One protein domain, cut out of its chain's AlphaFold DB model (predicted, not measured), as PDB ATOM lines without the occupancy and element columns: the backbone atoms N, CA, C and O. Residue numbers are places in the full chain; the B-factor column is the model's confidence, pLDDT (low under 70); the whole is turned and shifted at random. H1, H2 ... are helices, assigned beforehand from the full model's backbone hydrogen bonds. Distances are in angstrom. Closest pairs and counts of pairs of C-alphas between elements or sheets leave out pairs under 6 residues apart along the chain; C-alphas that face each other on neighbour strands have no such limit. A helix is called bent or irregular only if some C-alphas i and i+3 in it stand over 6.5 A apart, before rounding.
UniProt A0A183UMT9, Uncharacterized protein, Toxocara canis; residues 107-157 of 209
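What this domain is: This is residues 107 to 157 of the 209 residues of an uncharacterized protein of Toxocara canis (UniProt A0A183UMT9). The three helices form an open, flat horseshoe with nothing between its two arms: H1 and then the short H2 make one arm, the chain folds back through the long link of residues 131 to 144, and H3 makes the other arm, running back beside the gap. No helix touches another, and most of H3 and the whole of H1 stand free. The printed part has 51 residues with three named helices, in the order H1, H2, H3, and no named strand; the class is all helix. The whole is loose, with a radius of gyration of the C-alphas of 13.6 A, and the C-alphas span 38 by 29 by 15 A.

How they stand to each other: From the first printed residue, residues 107 to 124 stand free, of which 109 to 121 belong to the helix H1, residues 109 to 121. A tight link of 3 residues joins it to H2, residues 125 to 130. H1 and H2 are apart, although they follow each other. A long link of 14 residues then joins H2 to H3, residues 145 to 157, and these two helices are apart as well. H1 and H3 are also apart. The N-to-C direction of H1 is (-0.42, -0.90, 0.14), and that of H3 is (-0.15, 0.96, 0.22). Residues 149 to 157, which belong to H3, stand free. In H1, H2 and H3 every O i to N i+4 pair is within hydrogen-bond range.

Where its parts are: H1 has 13 residues, Asp 109 to Ser 121, and begins with C-alpha 109 at (-10.900, 58.365, -4.328); its first and last C-alphas are 18.4 A apart. H2 has 6 residues, Gly 125 to Ser 130, with C-alpha 125 at (-23.364, 36.388, -2.762). H3 has 13 residues, Lys 145 to Met 157, and measures 18.3 A from first to last C-alpha, ending with C-alpha 157 at (-24.373, 60.270, -18.417). None of the three helices is bent.

The domain as a whole: The two C-alphas farthest apart are those of Thr 108 and Ser 135, at 37.9 A, while the first and last printed C-alphas, of Met 107 and Met 157, are 24.4 A apart. The long link, residues 131 to 144, has no named element, and its C-alphas lie 7 to 18 A from the mean of the C-alphas. The printed part has no cut. The mean pLDDT of the printed part is 88.0, with a mean of 80 in H2, and no printed residue is under 70.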
ATOM      1  N   MET A 107     -11.738  61.307   2.512       93.88
ATOM      2  CA  MET A 107     -10.962  60.188   1.984       93.88
ATOM      3  C   MET A 107     -10.592  60.462   0.524       93.88
ATOM      4  O   MET A 107     -11.330  61.140  -0.186       93.88
ATOM      5  N   THR A 108      -9.456  59.933   0.073       96.62
ATOM      6  CA  THR A 108      -9.086  59.975  -1.346       96.62
ATOM      7  C   THR A 108      -9.917  58.972  -2.142       96.62
ATOM      8  O   THR A 108     -10.281  57.917  -1.618       96.62
ATOM      9  N   ASP A 109     -10.149  59.251  -3.425       95.69
ATOM     10  CA  ASP A 109     -10.900  58.365  -4.328       95.69
ATOM     11  C   ASP A 109     -10.344  56.934  -4.324       95.69
ATOM     12  O   ASP A 109     -11.096  55.967  -4.262       95.69
ATOM     13  N   THR A 110      -9.015  56.789  -4.285       96.19
ATOM     14  CA  THR A 110      -8.337  55.487  -4.201       96.19
ATOM     15  C   THR A 110      -8.722  54.704  -2.949       96.19
ATOM     16  O   THR A 110      -8.927  53.496  -3.021       96.19
ATOM     17  N   ASN A 111      -8.841  55.381  -1.804       94.19
ATOM     18  CA  ASN A 111      -9.185  54.744  -0.536       94.19
ATOM     19  C   ASN A 111     -10.674  54.392  -0.483       94.19
ATOM     20  O   ASN A 111     -11.030  53.364   0.083       94.19
ATOM     21  N   ILE A 112     -11.534  55.218  -1.085       94.56
ATOM     22  CA  ILE A 112     -12.972  54.941  -1.205       94.56
ATOM     23  C   ILE A 112     -13.197  53.717  -2.095       94.56
ATOM     24  O   ILE A 112     -13.942  52.816  -1.718       94.56
ATOM     25  N   LEU A 113     -12.521  53.652  -3.245       95.94
ATOM     26  CA  LEU A 113     -12.613  52.514  -4.158       95.94
ATOM     27  C   LEU A 113     -12.042  51.235  -3.537       95.94
ATOM     28  O   LEU A 113     -12.666  50.188  -3.658       95.94
ATOM     29  N   ALA A 114     -10.916  51.316  -2.824       94.19
ATOM     30  CA  ALA A 114     -10.365  50.172  -2.098       94.19
ATOM     31  C   ALA A 114     -11.320  49.665  -1.005       94.19
ATOM     32  O   ALA A 114     -11.473  48.461  -0.829       94.19
ATOM     33  N   LEU A 115     -12.001  50.573  -0.298       92.00
ATOM     34  CA  LEU A 115     -13.010  50.205   0.694       92.00
ATOM     35  C   LEU A 115     -14.242  49.555   0.044       92.00
ATOM     36  O   LEU A 115     -14.771  48.579   0.568       92.00
ATOM     37  N   ALA A 116     -14.689  50.068  -1.104       91.81
ATOM     38  CA  ALA A 116     -15.787  49.475  -1.863       91.81
ATOM     39  C   ALA A 116     -15.432  48.077  -2.405       91.81
ATOM     40  O   ALA A 116     -16.277  47.184  -2.368       91.81
ATOM     41  N   ASP A 117     -14.193  47.875  -2.862       91.56
ATOM     42  CA  ASP A 117     -13.676  46.571  -3.302       91.56
ATOM     43  C   ASP A 117     -13.603  45.575  -2.136       91.56
ATOM     44  O   ASP A 117     -14.096  44.448  -2.236       91.56
ATOM     45  N   GLU A 118     -13.114  46.028  -0.975       89.56
ATOM     46  CA  GLU A 118     -13.180  45.254   0.261       89.56
ATOM     47  C   GLU A 118     -14.626  44.837   0.550       89.56
ATOM     48  O   GLU A 118     -14.889  43.647   0.725       89.56
ATOM     49  N   TYR A 119     -15.583  45.768   0.509       88.69
ATOM     50  CA  TYR A 119     -16.987  45.460   0.771       88.69
ATOM     51  C   TYR A 119     -17.595  44.492  -0.241       88.69
ATOM     52  O   TYR A 119     -18.341  43.588   0.141       88.69
ATOM     53  N   SER A 120     -17.240  44.632  -1.516       86.88
ATOM     54  CA  SER A 120     -17.682  43.720  -2.567       86.88
ATOM     55  C   SER A 120     -17.149  42.294  -2.384       86.88
ATOM     56  O   SER A 120     -17.739  41.369  -2.941       86.88
ATOM     57  N   SER A 121     -16.061  42.100  -1.631       85.81
ATOM     58  CA  SER A 121     -15.431  40.791  -1.395       85.81
ATOM     59  C   SER A 121     -15.821  40.121  -0.069       85.81
ATOM     60  O   SER A 121     -15.445  38.973   0.162       85.81
ATOM     61  N   MET A 122     -16.604  40.785   0.793       83.81
ATOM     62  CA  MET A 122     -16.956  40.264   2.127       83.81
ATOM     63  C   MET A 122     -17.847  39.009   2.097       83.81
ATOM     64  O   MET A 122     -17.906  38.282   3.087       83.81
ATOM     65  N   GLY A 123     -18.537  38.718   0.990       78.62
ATOM     66  CA  GLY A 123     -19.463  37.589   0.890       78.62
ATOM     67  C   GLY A 123     -19.371  36.820  -0.424       78.62
ATOM     68  O   GLY A 123     -18.850  37.297  -1.427       78.62
ATOM     69  N   ASP A 124     -19.946  35.623  -0.422       79.19
ATOM     70  CA  ASP A 124     -20.064  34.743  -1.585       79.19
ATOM     71  C   ASP A 124     -21.275  35.078  -2.472       79.19
ATOM     72  O   ASP A 124     -21.436  34.474  -3.530       79.19
ATOM     73  N   GLY A 125     -22.095  36.068  -2.100       78.56
ATOM     74  CA  GLY A 125     -23.364  36.388  -2.762       78.56
ATOM     75  C   GLY A 125     -23.268  36.492  -4.285       78.56
ATOM     76  O   GLY A 125     -24.070  35.882  -4.985       78.56
ATOM     77  N   ARG A 126     -22.240  37.161  -4.824       76.69
ATOM     78  CA  ARG A 126     -22.037  37.256  -6.281       76.69
ATOM     79  C   ARG A 126     -21.790  35.892  -6.937       76.69
ATOM     80  O   ARG A 126     -22.323  35.640  -8.009       76.69
ATOM     81  N   SER A 127     -21.033  35.014  -6.279       77.88
ATOM     82  CA  SER A 127     -20.748  33.655  -6.763       77.88
ATOM     83  C   SER A 127     -21.953  32.710  -6.649       77.88
ATOM     84  O   SER A 127     -22.175  31.853  -7.505       77.88
ATOM     85  N   VAL A 128     -22.785  32.883  -5.617       81.56
ATOM     86  CA  VAL A 128     -24.025  32.108  -5.439       81.56
ATOM     87  C   VAL A 128     -25.077  32.541  -6.466       81.56
ATOM     88  O   VAL A 128     -25.788  31.698  -7.011       81.56
ATOM     89  N   ILE A 129     -25.138  33.840  -6.784       84.06
ATOM     90  CA  ILE A 129     -26.011  34.376  -7.836       84.06
ATOM     91  C   ILE A 129     -25.550  33.893  -9.217       84.06
ATOM     92  O   ILE A 129     -26.370  33.358  -9.959       84.06
ATOM     93  N   SER A 130     -24.259  34.007  -9.556       79.88
ATOM     94  CA  SER A 130     -23.757  33.576 -10.873       79.88
ATOM     95  C   SER A 130     -23.875  32.066 -11.102       79.88
ATOM     96  O   SER A 130     -24.052  31.616 -12.229       79.88
ATOM     97  N   SER A 131     -23.854  31.265 -10.035       82.44
ATOM     98  CA  SER A 131     -24.090  29.818 -10.116       82.44
ATOM     99  C   SER A 131     -25.573  29.419 -10.188       82.44
ATOM    100  O   SER A 131     -25.872  28.229 -10.241       82.44
ATOM    101  N   GLY A 132     -26.506  30.381 -10.196       80.44
ATOM    102  CA  GLY A 132     -27.944  30.132 -10.354       80.44
ATOM    103  C   GLY A 132     -28.629  29.513  -9.131       80.44
ATOM    104  O   GLY A 132     -29.758  29.039  -9.233       80.44
ATOM    105  N   HIS A 133     -27.977  29.517  -7.965       80.69
ATOM    106  CA  HIS A 133     -28.514  28.927  -6.729       80.69
ATOM    107  C   HIS A 133     -29.442  29.877  -5.950       80.69
ATOM    108  O   HIS A 133     -29.914  29.530  -4.867       80.69
ATOM    109  N   VAL A 134     -29.716  31.072  -6.485       83.06
ATOM    110  CA  VAL A 134     -30.621  32.066  -5.893       83.06
ATOM    111  C   VAL A 134     -31.865  32.200  -6.761       83.06
ATOM    112  O   VAL A 134     -31.781  32.552  -7.933       83.06
ATOM    113  N   SER A 135     -33.035  31.931  -6.179       84.25
ATOM    114  CA  SER A 135     -34.313  32.208  -6.837       84.25
ATOM    115  C   SER A 135     -34.647  33.695  -6.713       84.25
ATOM    116  O   SER A 135     -34.754  34.217  -5.600       84.25
ATOM    117  N   GLY A 136     -34.816  34.378  -7.846       83.62
ATOM    118  CA  GLY A 136     -35.040  35.824  -7.887       83.62
ATOM    119  C   GLY A 136     -33.785  36.625  -7.521       83.62
ATOM    120  O   GLY A 136     -32.675  36.240  -7.870       83.62
ATOM    121  N   ALA A 137     -33.971  37.747  -6.818       86.75
ATOM    122  CA  ALA A 137     -32.946  38.731  -6.429       86.75
ATOM    123  C   ALA A 137     -32.253  39.471  -7.592       86.75
ATOM    124  O   ALA A 137     -32.286  40.699  -7.618       86.75
ATOM    125  N   VAL A 138     -31.667  38.758  -8.556       87.12
ATOM    126  CA  VAL A 138     -31.037  39.326  -9.756       87.12
ATOM    127  C   VAL A 138     -31.603  38.625 -10.988       87.12
ATOM    128  O   VAL A 138     -31.541  37.407 -11.101       87.12
ATOM    129  N   TYR A 139     -32.190  39.405 -11.898       87.12
ATOM    130  CA  TYR A 139     -32.934  38.883 -13.054       87.12
ATOM    131  C   TYR A 139     -32.127  38.851 -14.356       87.12
ATOM    132  O   TYR A 139     -32.576  38.271 -15.342       87.12
ATOM    133  N   SER A 140     -30.963  39.498 -14.376       83.44
ATOM    134  CA  SER A 140     -30.073  39.552 -15.536       83.44
ATOM    135  C   SER A 140     -28.804  38.752 -15.271       83.44
ATOM    136  O   SER A 140     -28.422  38.549 -14.119       83.44
ATOM    137  N   ASP A 141     -28.145  38.318 -16.343       80.44
ATOM    138  CA  ASP A 141     -26.852  37.654 -16.236       80.44
ATOM    139  C   ASP A 141     -25.801  38.635 -15.690       80.44
ATOM    140  O   ASP A 141     -25.512  39.671 -16.293       80.44
ATOM    141  N   CYS A 142     -25.248  38.306 -14.524       75.88
ATOM    142  CA  CYS A 142     -24.245  39.116 -13.832       75.88
ATOM    143  C   CYS A 142     -22.896  39.123 -14.563       75.88
ATOM    144  O   CYS A 142     -22.056  39.990 -14.293       75.88
ATOM    145  N   ASP A 143     -22.679  38.134 -15.430       80.06
ATOM    146  CA  ASP A 143     -21.445  37.929 -16.178       80.06
ATOM    147  C   ASP A 143     -21.521  38.537 -17.590       80.06
ATOM    148  O   ASP A 143     -20.500  38.619 -18.286       80.06
ATOM    149  N   ASP A 144     -22.685  39.072 -17.991       86.31
ATOM    150  CA  ASP A 144     -22.828  39.864 -19.212       86.31
ATOM    151  C   ASP A 144     -22.162  41.242 -19.050       86.31
ATOM    152  O   ASP A 144     -22.740  42.254 -18.624       86.31
ATOM    153  N   LYS A 145     -20.887  41.277 -19.441       87.56
ATOM    154  CA  LYS A 145     -20.071  42.494 -19.453       87.56
ATOM    155  C   LYS A 145     -20.616  43.554 -20.406       87.56
ATOM    156  O   LYS A 145     -20.394  44.738 -20.157       87.56
ATOM    157  N   SER A 146     -21.303  43.160 -21.478       91.19
ATOM    158  CA  SER A 146     -21.838  44.109 -22.455       91.19
ATOM    159  C   SER A 146     -22.990  44.908 -21.848       91.19
ATOM    160  O   SER A 146     -22.957  46.139 -21.873       91.19
ATOM    161  N   LEU A 147     -23.927  44.226 -21.183       90.62
ATOM    162  CA  LEU A 147     -25.039  44.861 -20.481       90.62
ATOM    163  C   LEU A 147     -24.546  45.750 -19.335       90.62
ATOM    164  O   LEU A 147     -24.936  46.915 -19.243       90.62
ATOM    165  N   THR A 148     -23.635  45.231 -18.508       89.94
ATOM    166  CA  THR A 148     -23.065  45.975 -17.372       89.94
ATOM    167  C   THR A 148     -22.351  47.249 -17.834       89.94
ATOM    168  O   THR A 148     -22.496  48.309 -17.217       89.94
ATOM    169  N   SER A 149     -21.603  47.174 -18.941       94.00
ATOM    170  CA  SER A 149     -20.903  48.327 -19.514       94.00
ATOM    171  C   SER A 149     -21.881  49.395 -19.996       94.00
ATOM    172  O   SER A 149     -21.685  50.574 -19.703       94.00
ATOM    173  N   VAL A 150     -22.938  49.002 -20.710       95.06
ATOM    174  CA  VAL A 150     -23.948  49.943 -21.216       95.06
ATOM    175  C   VAL A 150     -24.686  50.622 -20.060       95.06
ATOM    176  O   VAL A 150     -24.823  51.843 -20.060       95.06
ATOM    177  N   GLN A 151     -25.104  49.866 -19.041       93.69
ATOM    178  CA  GLN A 151     -25.777  50.421 -17.861       93.69
ATOM    179  C   GLN A 151     -24.889  51.416 -17.103       93.69
ATOM    180  O   GLN A 151     -25.360  52.483 -16.710       93.69
ATOM    181  N   SER A 152     -23.603  51.095 -16.942       94.81
ATOM    182  CA  SER A 152     -22.639  51.957 -16.249       94.81
ATOM    183  C   SER A 152     -22.421  53.282 -16.984       94.81
ATOM    184  O   SER A 152     -22.435  54.343 -16.359       94.81
ATOM    185  N   GLU A 153     -22.276  53.248 -18.313       97.25
ATOM    186  CA  GLU A 153     -22.124  54.469 -19.116       97.25
ATOM    187  C   GLU A 153     -23.405  55.314 -19.124       97.25
ATOM    188  O   GLU A 153     -23.334  56.536 -18.996       97.25
ATOM    189  N   ILE A 154     -24.589  54.693 -19.184       96.00
ATOM    190  CA  ILE A 154     -25.866  55.415 -19.061       96.00
ATOM    191  C   ILE A 154     -25.971  56.090 -17.688       96.00
ATOM    192  O   ILE A 154     -26.281  57.279 -17.618       96.00
ATOM    193  N   PHE A 155     -25.659  55.384 -16.598       95.81
ATOM    194  CA  PHE A 155     -25.693  55.969 -15.254       95.81
ATOM    195  C   PHE A 155     -24.729  57.153 -15.120       95.81
ATOM    196  O   PHE A 155     -25.078  58.184 -14.549       95.81
ATOM    197  N   LYS A 156     -23.538  57.049 -15.712       96.81
ATOM    198  CA  LYS A 156     -22.561  58.141 -15.758       96.81
ATOM    199  C   LYS A 156     -23.076  59.363 -16.525       96.81
ATOM    200  O   LYS A 156     -22.828  60.484 -16.090       96.81
ATOM    201  N   MET A 157     -23.793  59.169 -17.633       96.25
ATOM    202  CA  MET A 157     -24.373  60.270 -18.417       96.25
ATOM    203  C   MET A 157     -25.532  60.967 -17.690       96.25
ATOM    204  O   MET A 157     -25.618  62.192 -17.717       96.25
TER     205      MET A 157